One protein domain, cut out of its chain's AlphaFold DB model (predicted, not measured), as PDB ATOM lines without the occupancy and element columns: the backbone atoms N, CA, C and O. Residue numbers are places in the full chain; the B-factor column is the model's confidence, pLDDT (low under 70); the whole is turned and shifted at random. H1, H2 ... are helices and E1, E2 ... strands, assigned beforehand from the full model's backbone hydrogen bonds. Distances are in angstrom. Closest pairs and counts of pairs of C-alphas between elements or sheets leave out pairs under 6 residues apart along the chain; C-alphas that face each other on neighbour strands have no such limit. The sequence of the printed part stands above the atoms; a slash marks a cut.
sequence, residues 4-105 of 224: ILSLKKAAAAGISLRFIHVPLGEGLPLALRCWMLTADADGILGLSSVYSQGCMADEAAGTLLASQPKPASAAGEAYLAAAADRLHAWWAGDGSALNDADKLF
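AT A GLANCE: This is residues 4 to 105 of the 224 residues of the protein "Methylated-DNA-[protein]-cysteine S-methyltransferase" of Sutterella wadsworthensis 3_1_45B (UniProt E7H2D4). A small antiparallel sheet of three strands forms the middle layer of a flat domain, with the long helix H4 crossing one face slantwise and the shorter H3 over the other. H1 lies far out and only grazes the sheet; after H4 the backbone folds back to the short H5. The printed part has 102 residues with five named helices and three named strands, in the order H1 E1 H2 E2 E3 H3 H4 H5; the sheet's order is E1 - E2 - E3, and the class is mixed, helices and strands. The whole is compact, with a radius of gyration of the C-alphas of 13.4 A and spans of 36 by 35 by 19 A.

HOW THE PARTS SIT: The inner strand E2, residues 34 to 39, is antiparallel to the edge strand E1, residues 16 to 21, at 154 degrees; N 18 and O 37 are within hydrogen-bond range at 3.0 A. E2 forms a hairpin with the other edge strand, E3, residues 44 to 49, at 167 degrees, with N 36 and O 48 2.8 A apart. The three layers, helices on both faces of a sheet, hold H4, residues 74 to 91, on one face and H3, residues 58 to 66, on the opposite face. H4 has a height over the sheet of 8.7 A, over E1 and E2, and runs slantwise to the strands, but only just, at 33 degrees to E2 on the local plane; its closest C-alpha pair with E2 is Gly 76 and Ala 39, 5.2 A. H3 has a height of 9.0 A, over E1 and only just over E2, on which 3 of its C-alphas fall; it runs slantwise at 54 degrees to E1 on the local plane, and the closest C-alphas of the two are those of Leu 65 and Phe 19, 5.3 A. H2, residues 30 to 33, only grazes the sheet and touches H3, with the C-alphas of Ala 31 and Asp 58 closest at 4.9 A. H5, residues 101 to 104, only grazes the sheet too; it only just touches H4, at residues 79 to 83 of H4 alone, with 3 pairs of C-alphas within 8 A, the closest being Tyr 79 and Leu 104 at 6.8 A. H1, residues 4 to 12, grazes the sheet with residues 7 to 11 and is apart from H2, H3, H4 and H5. In H1, H3 and H4 every O i to N i+4 pair is within hydrogen-bond range; H2 and H5 are too short for such a pair.

IN THESE COORDINATES: H1 begins at C-alpha 4 (36.722, -11.609, 52.512) and is 12.7 A long. E1, E2 and E3 measure 17.2, 17.0 and 15.1 A; H3 measures 12.1 A. H4, 25.6 A, runs from C-alpha 74 (15.746, -6.283, 56.760) to C-alpha 91 (31.424, 11.975, 65.615).

THE WHOLE: The two farthest C-alphas, of Ala 12 and Gly 93, are 36.5 A apart. The printed part has no cut, and no link is long. The mean pLDDT of the printed part is 91.9; residues 4 to 5 and 26 are under 70.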
ATOM      1  N   ILE A   4      37.714 -11.284  53.555       60.84
ATOM      2  CA  ILE A   4      36.722 -11.609  52.512       60.84
ATOM      3  C   ILE A   4      36.095 -13.006  52.691       60.84
ATOM      4  O   ILE A   4      34.892 -13.180  52.486       60.84
ATOM      5  N   LEU A   5      36.880 -14.010  53.096       54.81
ATOM      6  CA  LEU A   5      36.359 -15.356  53.366       54.81
ATOM      7  C   LEU A   5      35.503 -15.386  54.641       54.81
ATOM      8  O   LEU A   5      34.552 -16.163  54.715       54.81
ATOM      9  N   SER A   6      35.793 -14.518  55.612       70.56
ATOM     10  CA  SER A   6      34.945 -14.310  56.791       70.56
ATOM     11  C   SER A   6      33.617 -13.637  56.429       70.56
ATOM     12  O   SER A   6      32.584 -14.064  56.932       70.56
ATOM     13  N   LEU A   7      33.612 -12.664  55.506       74.81
ATOM     14  CA  LEU A   7      32.387 -11.973  55.068       74.81
ATOM     15  C   LEU A   7      31.394 -12.927  54.391       74.81
ATOM     16  O   LEU A   7      30.207 -12.919  54.708       74.81
ATOM     17  N   LYS A   8      31.879 -13.799  53.494       73.25
ATOM     18  CA  LYS A   8      31.025 -14.800  52.827       73.25
ATOM     19  C   LYS A   8      30.391 -15.771  53.827       73.25
ATOM     20  O   LYS A   8      29.221 -16.116  53.688       73.25
ATOM     21  N   LYS A   9      31.150 -16.190  54.844       76.44
ATOM     22  CA  LYS A   9      30.639 -17.043  55.926       76.44
ATOM     23  C   LYS A   9      29.617 -16.313  56.798       76.44
ATOM     24  O   LYS A   9      28.619 -16.921  57.158       76.44
ATOM     25  N   ALA A  10      29.841 -15.033  57.095       79.69
ATOM     26  CA  ALA A  10      28.901 -14.216  57.860       79.69
ATOM     27  C   ALA A  10      27.542 -14.115  57.147       79.69
ATOM     28  O   ALA A  10      26.518 -14.435  57.743       79.69
ATOM     29  N   ALA A  11      27.539 -13.799  55.848       76.69
ATOM     30  CA  ALA A  11      26.307 -13.749  55.057       76.69
ATOM     31  C   ALA A  11      25.566 -15.100  55.039       76.69
ATOM     32  O   ALA A  11      24.354 -15.144  55.234       76.69
ATOM     33  N   ALA A  12      26.292 -16.214  54.876       79.56
ATOM     34  CA  ALA A  12      25.712 -17.559  54.941       79.56
ATOM     35  C   ALA A  12      25.146 -17.916  56.331       79.56
ATOM     36  O   ALA A  12      24.256 -18.755  56.430       79.56
ATOM     37  N   ALA A  13      25.636 -17.272  57.391       86.38
ATOM     38  CA  ALA A  13      25.154 -17.423  58.761       86.38
ATOM     39  C   ALA A  13      24.016 -16.444  59.124       86.38
ATOM     40  O   ALA A  13      23.661 -16.339  60.294       86.38
ATOM     41  N   GLY A  14      23.456 -15.711  58.153       91.44
ATOM     42  CA  GLY A  14      22.377 -14.748  58.402       91.44
ATOM     43  C   GLY A  14      22.842 -13.424  59.018       91.44
ATOM     44  O   GLY A  14      22.019 -12.668  59.528       91.44
ATOM     45  N   ILE A  15      24.145 -13.133  58.972       95.06
ATOM     46  CA  ILE A  15      24.728 -11.908  59.524       95.06
ATOM     47  C   ILE A  15      24.798 -10.845  58.422       95.06
ATOM     48  O   ILE A  15      25.464 -11.028  57.400       95.06
ATOM     49  N   SER A  16      24.128  -9.718  58.653       96.12
ATOM     50  CA  SER A  16      24.267  -8.500  57.856       96.12
ATOM     51  C   SER A  16      25.556  -7.773  58.241       96.12
ATOM     52  O   SER A  16      25.977  -7.798  59.401       96.12
ATOM     53  N   LEU A  17      26.175  -7.080  57.285       95.69
ATOM     54  CA  LEU A  17      27.378  -6.291  57.537       95.69
ATOM     55  C   LEU A  17      27.372  -4.976  56.762       95.69
ATOM     56  O   LEU A  17      26.849  -4.906  55.652       95.69
ATOM     57  N   ARG A  18      27.986  -3.948  57.346       95.75
ATOM     58  CA  ARG A  18      28.139  -2.619  56.745       95.75
ATOM     59  C   ARG A  18      29.535  -2.087  57.030       95.75
ATOM     60  O   ARG A  18      30.004  -2.167  58.165       95.75
ATOM     61  N   PHE A  19      30.177  -1.517  56.016       96.75
ATOM     62  CA  PHE A  19      31.424  -0.780  56.196       96.75
ATOM     63  C   PHE A  19      31.127   0.700  56.423       96.75
ATOM     64  O   PHE A  19      30.263   1.274  55.765       96.75
ATOM     65  N   ILE A  20      31.831   1.307  57.374       95.88
ATOM     66  CA  ILE A  20      31.694   2.718  57.737       95.88
ATOM     67  C   ILE A  20      33.066   3.380  57.789       95.88
ATOM     68  O   ILE A  20      34.073   2.740  58.110       95.88
ATOM     69  N   HIS A  21      33.095   4.675  57.494       94.25
ATOM     70  CA  HIS A  21      34.293   5.491  57.614       94.25
ATOM     71  C   HIS A  21      34.313   6.215  58.963       94.25
ATOM     72  O   HIS A  21      33.336   6.848  59.355       94.25
ATOM     73  N   VAL A  22      35.444   6.133  59.658       90.50
ATOM     74  CA  VAL A  22      35.685   6.747  60.963       90.50
ATOM     75  C   VAL A  22      36.544   8.012  60.795       90.50
ATOM     76  O   VAL A  22      37.724   7.903  60.451       90.50
ATOM     77  N   PRO A  23      36.006   9.221  61.051       87.19
ATOM     78  CA  PRO A  23      36.659  10.489  60.717       87.19
ATOM     79  C   PRO A  23      37.684  10.944  61.779       87.19
ATOM     80  O   PRO A  23      37.561  12.012  62.373       87.19
ATOM     81  N   LEU A  24      38.736  10.151  62.004       83.31
ATOM     82  CA  LEU A  24      39.834  10.457  62.946       83.31
ATOM     83  C   LEU A  24      41.002  11.247  62.310       83.31
ATOM     84  O   LEU A  24      42.148  11.110  62.728       83.31
ATOM     85  N   GLY A  25      40.713  12.075  61.298       73.00
ATOM     86  CA  GLY A  25      41.706  12.901  60.591       73.00
ATOM     87  C   GLY A  25      42.556  12.138  59.564       73.00
ATOM     88  O   GLY A  25      42.565  10.909  59.541       73.00
ATOM     89  N   GLU A  26      43.234  12.864  58.670       69.56
ATOM     90  CA  GLU A  26      44.010  12.298  57.543       69.56
ATOM     91  C   GLU A  26      45.358  11.682  57.949       69.56
ATOM     92  O   GLU A  26      45.958  10.957  57.164       69.56
ATOM     93  N   GLY A  27      45.813  11.899  59.190       81.56
ATOM     94  CA  GLY A  27      47.063  11.332  59.715       81.56
ATOM     95  C   GLY A  27      47.038   9.816  59.953       81.56
ATOM     96  O   GLY A  27      48.071   9.233  60.276       81.56
ATOM     97  N   LEU A  28      45.880   9.167  59.791       89.31
ATOM     98  CA  LEU A  28      45.730   7.718  59.895       89.31
ATOM     99  C   LEU A  28      45.436   7.082  58.526       89.31
ATOM    100  O   LEU A  28      44.517   7.544  57.835       89.31
ATOM    101  N   PRO A  29      46.111   5.964  58.185       93.44
ATOM    102  CA  PRO A  29      45.758   5.132  57.038       93.44
ATOM    103  C   PRO A  29      44.258   4.844  56.960       93.44
ATOM    104  O   PRO A  29      43.601   4.592  57.981       93.44
ATOM    105  N   LEU A  30      43.708   4.841  55.746       94.38
ATOM    106  CA  LEU A  30      42.302   4.508  55.513       94.38
ATOM    107  C   LEU A  30      41.945   3.124  56.069       94.38
ATOM    108  O   LEU A  30      40.851   2.942  56.591       94.38
ATOM    109  N   ALA A  31      42.870   2.165  56.046       94.44
ATOM    110  CA  ALA A  31      42.679   0.836  56.615       94.44
ATOM    111  C   ALA A  31      42.344   0.853  58.118       94.44
ATOM    112  O   ALA A  31      41.528   0.053  58.576       94.44
ATOM    113  N   LEU A  32      42.901   1.795  58.890       94.81
ATOM    114  CA  LEU A  32      42.547   1.982  60.306       94.81
ATOM    115  C   LEU A  32      41.210   2.710  60.487       94.81
ATOM    116  O   LEU A  32      40.556   2.537  61.516       94.81
ATOM    117  N   ARG A  33      40.806   3.516  59.500       94.38
ATOM    118  CA  ARG A  33      39.583   4.332  59.512       94.38
ATOM    119  C   ARG A  33      38.388   3.665  58.823       94.38
ATOM    120  O   ARG A  33      37.267   4.127  58.989       94.38
ATOM    121  N   CYS A  34      38.583   2.559  58.117       95.62
ATOM    122  CA  CYS A  34      37.515   1.697  57.621       95.62
ATOM    123  C   CYS A  34      37.129   0.683  58.703       95.62
ATOM    124  O   CYS A  34      37.970  -0.060  59.219       95.62
ATOM    125  N   TRP A  35      35.862   0.692  59.100       95.88
ATOM    126  CA  TRP A  35      35.335  -0.163  60.158       95.88
ATOM    127  C   TRP A  35      34.165  -0.980  59.635       95.88
ATOM    128  O   TRP A  35      33.462  -0.575  58.718       95.88
ATOM    129  N   MET A  36      33.971  -2.149  60.227       96.56
ATOM    130  CA  MET A  36      32.924  -3.094  59.883       96.56
ATOM    131  C   MET A  36      31.970  -3.237  61.064       96.56
ATOM    132  O   MET A  36      32.393  -3.634  62.154       96.56
ATOM    133  N   LEU A  37      30.698  -2.935  60.817       97.06
ATOM    134  CA  LEU A  37      29.564  -3.286  61.664       97.06
ATOM    135  C   LEU A  37      29.014  -4.647  61.233       97.06
ATOM    136  O   LEU A  37      28.915  -4.922  60.035       97.06
ATOM    137  N   THR A  38      28.609  -5.468  62.198       96.88
ATOM    138  CA  THR A  38      27.886  -6.720  61.951       96.88
ATOM    139  C   THR A  38      26.644  -6.813  62.827       96.88
ATOM    140  O   THR A  38      26.655  -6.382  63.981       96.88
ATOM    141  N   ALA A  39      25.574  -7.386  62.279       97.44
ATOM    142  CA  ALA A  39      24.297  -7.561  62.963       97.44
ATOM    143  C   ALA A  39      23.622  -8.871  62.549       97.44
ATOM    144  O   ALA A  39      23.711  -9.272  61.388       97.44
ATOM    145  N   ASP A  40      22.929  -9.517  63.480       96.06
ATOM    146  CA  ASP A  40      21.923 -10.534  63.163       96.06
ATOM    147  C   ASP A  40      20.526  -9.885  63.101       96.06
ATOM    148  O   ASP A  40      20.396  -8.667  62.967       96.06
ATOM    149  N   ALA A  41      19.465 -10.692  63.143       95.81
ATOM    150  CA  ALA A  41      18.093 -10.188  63.158       95.81
ATOM    151  C   ALA A  41      17.675  -9.554  64.502       95.81
ATOM    152  O   ALA A  41      16.648  -8.881  64.538       95.81
ATOM    153  N   ASP A  42      18.451  -9.751  65.571       96.25
ATOM    154  CA  ASP A  42      18.137  -9.345  66.945       96.25
ATOM    155  C   ASP A  42      19.017  -8.188  67.456       96.25
ATOM    156  O   ASP A  42      18.719  -7.608  68.503       96.25
ATOM    157  N   GLY A  43      20.105  -7.844  66.759       97.94
ATOM    158  CA  GLY A  43      20.927  -6.681  67.085       97.94
ATOM    159  C   GLY A  43      22.352  -6.704  66.532       97.94
ATOM    160  O   GLY A  43      22.752  -7.556  65.740       97.94
ATOM    161  N   ILE A  44      23.153  -5.745  66.994       98.12
ATOM    162  CA  ILE A  44      24.581  -5.618  66.697       98.12
ATOM    163  C   ILE A  44      25.365  -6.744  67.372       98.12
ATOM    164  O   ILE A  44      25.251  -6.970  68.578       98.12
ATOM    165  N   LEU A  45      26.205  -7.408  66.579       96.00
ATOM    166  CA  LEU A  45      27.125  -8.465  66.998       96.00
ATOM    167  C   LEU A  45      28.579  -7.994  67.060       96.00
ATOM    168  O   LEU A  45      29.395  -8.612  67.744       96.00
ATOM    169  N   GLY A  46      28.923  -6.930  66.336       95.56
ATOM    170  CA  GLY A  46      30.302  -6.481  66.273       95.56
ATOM    171  C   GLY A  46      30.502  -5.113  65.644       95.56
ATOM    172  O   GLY A  46      29.723  -4.657  64.808       95.56
ATOM    173  N   LEU A  47      31.593  -4.478  66.059       96.31
ATOM    174  CA  LEU A  47      32.131  -3.251  65.490       96.31
ATOM    175  C   LEU A  47      33.651  -3.295  65.619       96.31
ATOM    176  O   LEU A  47      34.173  -3.295  66.730       96.31
ATOM    177  N   SER A  48      34.368  -3.343  64.496       94.38
ATOM    178  CA  SER A  48      35.837  -3.418  64.495       94.38
ATOM    179  C   SER A  48      36.455  -2.729  63.284       94.38
ATOM    180  O   SER A  48      35.853  -2.717  62.213       94.38
ATOM    181  N   SER A  49      37.672  -2.201  63.425       94.00
ATOM    182  CA  SER A  49      38.467  -1.756  62.274       94.00
ATOM    183  C   SER A  49      38.785  -2.941  61.357       94.00
ATOM    184  O   SER A  49      39.179  -4.009  61.830       94.00
ATOM    185  N   VAL A  50      38.691  -2.756  60.040       94.69
ATOM    186  CA  VAL A  50      39.078  -3.805  59.081       94.69
ATOM    187  C   VAL A  50      40.568  -4.145  59.183       94.69
ATOM    188  O   VAL A  50      40.952  -5.286  58.915       94.69
ATOM    189  N   TYR A  51      41.394  -3.206  59.663       94.56
ATOM    190  CA  TYR A  51      42.808  -3.430  59.958       94.56
ATOM    191  C   TYR A  51      43.011  -4.542  60.986       94.56
ATOM    192  O   TYR A  51      43.829  -5.438  60.777       94.56
ATOM    193  N   SER A  52      42.241  -4.540  62.081       91.00
ATOM    194  CA  SER A  52      42.354  -5.592  63.101       91.00
ATOM    195  C   SER A  52      41.844  -6.947  62.616       91.00
ATOM    196  O   SER A  52      42.187  -7.976  63.195       91.00
ATOM    197  N   GLN A  53      41.097  -6.955  61.512       89.94
ATOM    198  CA  GLN A  53      40.659  -8.156  60.807       89.94
ATOM    199  C   GLN A  53      41.601  -8.564  59.654       89.94
ATOM    200  O   GLN A  53      41.296  -9.488  58.896       89.94
ATOM    201  N   GLY A  54      42.753  -7.897  59.520       90.62
ATOM    202  CA  GLY A  54      43.809  -8.227  58.561       90.62
ATOM    203  C   GLY A  54      43.762  -7.469  57.232       90.62
ATOM    204  O   GLY A  54      44.595  -7.737  56.368       90.62
ATOM    205  N   CYS A  55      42.839  -6.523  57.037       93.38
ATOM    206  CA  CYS A  55      42.839  -5.637  55.869       93.38
ATOM    207  C   CYS A  55      43.705  -4.403  56.146       93.38
ATOM    208  O   CYS A  55      43.212  -3.400  56.654       93.38
ATOM    209  N   MET A  56      45.001  -4.491  55.837       93.81
ATOM    210  CA  MET A  56      45.986  -3.450  56.177       93.81
ATOM    211  C   MET A  56      46.258  -2.439  55.052       93.81
ATOM    212  O   MET A  56      46.887  -1.419  55.308       93.81
ATOM    213  N   ALA A  57      45.811  -2.711  53.823       95.69
ATOM    214  CA  ALA A  57      46.043  -1.845  52.668       95.69
ATOM    215  C   ALA A  57      44.884  -0.860  52.456       95.69
ATOM    216  O   ALA A  57      43.719  -1.264  52.445       95.69
ATOM    217  N   ASP A  58      45.209   0.412  52.222       95.25
ATOM    218  CA  ASP A  58      44.223   1.483  52.040       95.25
ATOM    219  C   ASP A  58      43.356   1.291  50.793       95.25
ATOM    220  O   ASP A  58      42.149   1.501  50.854       95.25
ATOM    221  N   GLU A  59      43.926   0.808  49.687       96.25
ATOM    222  CA  GLU A  59      43.171   0.492  48.466       96.25
ATOM    223  C   GLU A  59      42.102  -0.588  48.720       96.25
ATOM    224  O   GLU A  59      40.937  -0.451  48.331       96.25
ATOM    225  N   ALA A  60      42.473  -1.643  49.452       95.12
ATOM    226  CA  ALA A  60      41.543  -2.699  49.836       95.12
ATOM    227  C   ALA A  60      40.465  -2.169  50.793       95.12
ATOM    228  O   ALA A  60      39.284  -2.468  50.622       95.12
ATOM    229  N   ALA A  61      40.845  -1.336  51.765       95.31
ATOM    230  CA  ALA A  61      39.905  -0.698  52.680       95.31
ATOM    231  C   ALA A  61      38.926   0.243  51.957       95.31
ATOM    232  O   ALA A  61      37.736   0.239  52.274       95.31
ATOM    233  N   GLY A  62      39.400   0.997  50.961       95.81
ATOM    234  CA  GLY A  62      38.574   1.840  50.096       95.81
ATOM    235  C   GLY A  62      37.584   1.023  49.269       95.81
ATOM    236  O   GLY A  62      36.407   1.366  49.202       95.81
ATOM    237  N   THR A  63      38.023  -0.120  48.737       95.75
ATOM    238  CA  THR A  63      37.135  -1.069  48.046       95.75
ATOM    239  C   THR A  63      36.045  -1.600  48.982       95.75
ATOM    240  O   THR A  63      34.885  -1.682  48.587       95.75
ATOM    241  N   LEU A  64      36.378  -1.918  50.239       94.69
ATOM    242  CA  LEU A  64      35.385  -2.342  51.232       94.69
ATOM    243  C   LEU A  64      34.388  -1.226  51.570       94.69
ATOM    244  O   LEU A  64      33.194  -1.495  51.611       94.69
ATOM    245  N   LEU A  65      34.838   0.019  51.753       94.44
ATOM    246  CA  LEU A  65      33.941   1.160  51.995       94.44
ATOM    247  C   LEU A  65      32.991   1.426  50.825       94.44
ATOM    248  O   LEU A  65      31.830   1.762  51.042       94.44
ATOM    249  N   ALA A  66      33.484   1.280  49.594       95.00
ATOM    250  CA  ALA A  66      32.667   1.409  48.392       95.00
ATOM    251  C   ALA A  66      31.745   0.200  48.184       95.00
ATOM    252  O   ALA A  66      30.715   0.308  47.515       95.00
ATOM    253  N   SER A  67      32.100  -0.960  48.748       89.50
ATOM    254  CA  SER A  67      31.226  -2.120  48.725       89.50
ATOM    255  C   SER A  67      29.979  -1.810  49.552       89.50
ATOM    256  O   SER A  67      30.068  -1.345  50.686       89.50
ATOM    257  N   GLN A  68      28.807  -2.060  48.973       87.44
ATOM    258  CA  GLN A  68      27.518  -2.011  49.660       87.44
ATOM    259  C   GLN A  68      26.987  -3.442  49.748       87.44
ATOM    260  O   GLN A  68      26.236  -3.881  48.871       87.44
ATOM    261  N   PRO A  69      27.448  -4.237  50.729       91.31
ATOM    262  CA  PRO A  69      27.086  -5.640  50.821       91.31
ATOM    263  C   PRO A  69      25.586  -5.755  51.056       91.31
ATOM    264  O   PRO A  69      25.019  -5.036  51.875       91.31
ATOM    265  N   LYS A  70      24.934  -6.669  50.334       92.06
ATOM    266  CA  LYS A  70      23.507  -6.916  50.531       92.06
ATOM    267  C   LYS A  70      23.286  -7.439  51.961       92.06
ATOM    268  O   LYS A  70      23.918  -8.439  52.317       92.06
ATOM    269  N   PRO A  71      22.395  -6.827  52.759       93.75
ATOM    270  CA  PRO A  71      22.102  -7.320  54.096       93.75
ATOM    271  C   PRO A  71      21.436  -8.699  54.037       93.75
ATOM    272  O   PRO A  71      20.688  -9.011  53.105       93.75
ATOM    273  N   ALA A  72      21.695  -9.525  55.051       94.19
ATOM    274  CA  ALA A  72      21.122 -10.863  55.171       94.19
ATOM    275  C   ALA A  72      19.630 -10.827  55.549       94.19
ATOM    276  O   ALA A  72      18.877 -11.731  55.194       94.19
ATOM    277  N   SER A  73      19.189  -9.771  56.241       95.38
ATOM    278  CA  SER A  73      17.787  -9.528  56.588       95.38
ATOM    279  C   SER A  73      17.482  -8.031  56.705       95.38
ATOM    280  O   SER A  73      18.378  -7.224  56.964       95.38
ATOM    281  N   ALA A  74      16.205  -7.660  56.555       97.12
ATOM    282  CA  ALA A  74      15.746  -6.283  56.760       97.12
ATOM    283  C   ALA A  74      15.921  -5.819  58.219       97.12
ATOM    284  O   ALA A  74      16.270  -4.668  58.459       97.12
ATOM    285  N   ALA A  75      15.730  -6.723  59.188       97.56
ATOM    286  CA  ALA A  75      15.952  -6.430  60.602       97.56
ATOM    287  C   ALA A  75      17.429  -6.120  60.889       97.56
ATOM    288  O   ALA A  75      17.738  -5.085  61.475       97.56
ATOM    289  N   GLY A  76      18.352  -6.956  60.396       97.06
ATOM    290  CA  GLY A  76      19.785  -6.703  60.546       97.06
ATOM    291  C   GLY A  76      20.217  -5.394  59.884       97.06
ATOM    292  O   GLY A  76      21.002  -4.648  60.460       97.06
ATOM    293  N   GLU A  77      19.660  -5.064  58.715       97.31
ATOM    294  CA  GLU A  77      19.902  -3.767  58.070       97.31
ATOM    295  C   GLU A  77      19.438  -2.581  58.928       97.31
ATOM    296  O   GLU A  77      20.161  -1.593  59.049       97.31
ATOM    297  N   ALA A  78      18.274  -2.688  59.574       98.38
ATOM    298  CA  ALA A  78      17.772  -1.646  60.466       98.38
ATOM    299  C   ALA A  78      18.709  -1.412  61.665       98.38
ATOM    300  O   ALA A  78      18.989  -0.262  62.008       98.38
ATOM    301  N   TYR A  79      19.258  -2.477  62.262       98.50
ATOM    302  CA  TYR A  79      20.254  -2.349  63.332       98.50
ATOM    303  C   TYR A  79      21.561  -1.720  62.846       98.50
ATOM    304  O   TYR A  79      22.098  -0.841  63.520       98.50
ATOM    305  N   LEU A  80      22.061  -2.121  61.670       98.12
ATOM    306  CA  LEU A  80      23.258  -1.521  61.071       98.12
ATOM    307  C   LEU A  80      23.068  -0.029  60.783       98.12
ATOM    308  O   LEU A  80      23.983   0.757  61.027       98.12
ATOM    309  N   ALA A  81      21.890   0.363  60.289       98.00
ATOM    310  CA  ALA A  81      21.539   1.758  60.062       98.00
ATOM    311  C   ALA A  81      21.498   2.554  61.371       98.00
ATOM    312  O   ALA A  81      22.230   3.530  61.503       98.00
ATOM    313  N   ALA A  82      20.757   2.077  62.374       98.38
ATOM    314  CA  ALA A  82      20.663   2.739  63.674       98.38
ATOM    315  C   ALA A  82      22.030   2.881  64.369       98.38
ATOM    316  O   ALA A  82      22.326   3.906  64.984       98.38
ATOM    317  N   ALA A  83      22.884   1.860  64.261       98.19
ATOM    318  CA  ALA A  83      24.250   1.900  64.765       98.19
ATOM    319  C   ALA A  83      25.104   2.945  64.037       98.19
ATOM    320  O   ALA A  83      25.803   3.717  64.694       98.19
ATOM    321  N   ALA A  84      25.041   2.987  62.702       97.25
ATOM    322  CA  ALA A  84      25.762   3.969  61.899       97.25
ATOM    323  C   ALA A  84      25.311   5.407  62.207       97.25
ATOM    324  O   ALA A  84      26.160   6.278  62.367       97.25
ATOM    325  N   ASP A  85      24.009   5.642  62.380       97.31
ATOM    326  CA  ASP A  85      23.464   6.969  62.694       97.31
ATOM    327  C   ASP A  85      23.932   7.474  64.063       97.31
ATOM    328  O   ASP A  85      24.391   8.608  64.188       97.31
ATOM    329  N   ARG A  86      23.897   6.619  65.094       97.50
ATOM    330  CA  ARG A  86      24.406   6.965  66.434       97.50
ATOM    331  C   ARG A  86      25.895   7.266  66.430       97.50
ATOM    332  O   ARG A  86      26.353   8.195  67.086       97.50
ATOM    333  N   LEU A  87      26.651   6.470  65.689       96.31
ATOM    334  CA  LEU A  87      28.072   6.683  65.495       96.31
ATOM    335  C   LEU A  87      28.342   8.016  64.785       96.31
ATOM    336  O   LEU A  87      29.165   8.800  65.252       96.31
ATOM    337  N   HIS A  88      27.619   8.320  63.705       94.81
ATOM    338  CA  HIS A  88      27.717   9.607  63.018       94.81
ATOM    339  C   HIS A  88      27.376  10.782  63.943       94.81
ATOM    340  O   HIS A  88      28.133  11.751  63.975       94.81
ATOM    341  N   ALA A  89      26.300  10.687  64.729       94.75
ATOM    342  CA  ALA A  89      25.939  11.702  65.720       94.75
ATOM    343  C   ALA A  89      27.053  11.898  66.761       94.75
ATOM    344  O   ALA A  89      27.441  13.031  67.054       94.75
ATOM    345  N   TRP A  90      27.642  10.802  67.245       94.31
ATOM    346  CA  TRP A  90      28.773  10.849  68.166       94.31
ATOM    347  C   TRP A  90      29.988  11.569  67.573       94.31
ATOM    348  O   TRP A  90      30.549  12.465  68.206       94.31
ATOM    349  N   TRP A  91      30.356  11.261  66.325       90.88
ATOM    350  CA  TRP A  91      31.424  11.975  65.615       90.88
ATOM    351  C   TRP A  91      31.098  13.440  65.313       90.88
ATOM    352  O   TRP A  91      32.011  14.264  65.231       90.88
ATOM    353  N   ALA A  92      29.817  13.779  65.183       90.75
ATOM    354  CA  ALA A  92      29.349  15.155  65.042       90.75
ATOM    355  C   ALA A  92      29.375  15.948  66.364       90.75
ATOM    356  O   ALA A  92      29.100  17.145  66.353       90.75
ATOM    357  N   GLY A  93      29.748  15.316  67.484       90.25
ATOM    358  CA  GLY A  93      29.897  15.965  68.788       90.25
ATOM    359  C   GLY A  93      28.754  15.699  69.767       90.25
ATOM    360  O   GLY A  93      28.762  16.263  70.860       90.25
ATOM    361  N   ASP A  94      27.799  14.825  69.440       92.75
ATOM    362  CA  ASP A  94      26.826  14.346  70.425       92.75
ATOM    363  C   ASP A  94      27.449  13.242  71.291       92.75
ATOM    364  O   ASP A  94      27.361  12.046  71.005       92.75
ATOM    365  N   GLY A  95      28.080  13.650  72.393       88.25
ATOM    366  CA  GLY A  95      28.701  12.728  73.347       88.25
ATOM    367  C   GLY A  95      27.721  11.721  73.960       88.25
ATOM    368  O   GLY A  95      28.159  10.675  74.438       88.25
ATOM    369  N   SER A  96      26.411  11.993  73.907       91.06
ATOM    370  CA  SER A  96      25.373  11.139  74.486       91.06
ATOM    371  C   SER A  96      24.875  10.033  73.552       91.06
ATOM    372  O   SER A  96      24.320   9.044  74.033       91.06
ATOM    373  N   ALA A  97      25.135  10.133  72.243       95.19
ATOM    374  CA  ALA A  97      24.602   9.225  71.219       95.19
ATOM    375  C   ALA A  97      24.970   7.738  71.422       95.19
ATOM    376  O   ALA A  97      24.291   6.837  70.912       95.19
ATOM    377  N   LEU A  98      26.039   7.465  72.178       95.19
ATOM    378  CA  LEU A  98      26.505   6.112  72.498       95.19
ATOM    379  C   LEU A  98      26.244   5.679  73.950       95.19
ATOM    380  O   LEU A  98      26.578   4.546  74.296       95.19
ATOM    381  N   ASN A  99      25.632   6.519  74.792       91.06
ATOM    382  CA  ASN A  99      25.447   6.228  76.223       91.06
ATOM    383  C   ASN A  99      24.603   4.975  76.484       91.06
ATOM    384  O   ASN A  99      24.837   4.265  77.458       91.06
ATOM    385  N   ASP A 100      23.643   4.692  75.606       93.88
ATOM    386  CA  ASP A 100      22.786   3.508  75.652       93.88
ATOM    387  C   ASP A 100      22.956   2.620  74.408       93.88
ATOM    388  O   ASP A 100      22.013   1.961  73.964       93.88
ATOM    389  N   ALA A 101      24.161   2.608  73.819       94.81
ATOM    390  CA  ALA A 101      24.464   1.809  72.627       94.81
ATOM    391  C   ALA A 101      24.203   0.307  72.828       94.81
ATOM    392  O   ALA A 101      23.932  -0.405  71.863       94.81
ATOM    393  N   ASP A 102      24.227  -0.177  74.071       96.38
ATOM    394  CA  ASP A 102      23.931  -1.566  74.397       96.38
ATOM    395  C   ASP A 102      22.476  -1.976  74.178       96.38
ATOM    396  O   ASP A 102      22.208  -3.164  74.013       96.38
ATOM    397  N   LYS A 103      21.550  -1.019  74.045       97.00
ATOM    398  CA  LYS A 103      20.182  -1.303  73.583       97.00
ATOM    399  C   LYS A 103      20.123  -1.814  72.143       97.00
ATOM    400  O   LYS A 103      19.111  -2.388  71.754       97.00
ATOM    401  N   LEU A 104      21.174  -1.593  71.352       97.88
ATOM    402  CA  LEU A 104      21.280  -2.139  70.001       97.88
ATOM    403  C   LEU A 104      21.940  -3.518  69.966       97.88
ATOM    404  O   LEU A 104      21.981  -4.116  68.897       97.88
ATOM    405  N   PHE A 105      22.506  -4.016  71.068       97.94
ATOM    406  CA  PHE A 105      23.283  -5.254  71.034       97.94
ATOM    407  C   PHE A 105      22.375  -6.476  70.938       97.94
ATOM    408  O   PHE A 105      21.370  -6.583  71.640       97.94
TER     409      PHE A 105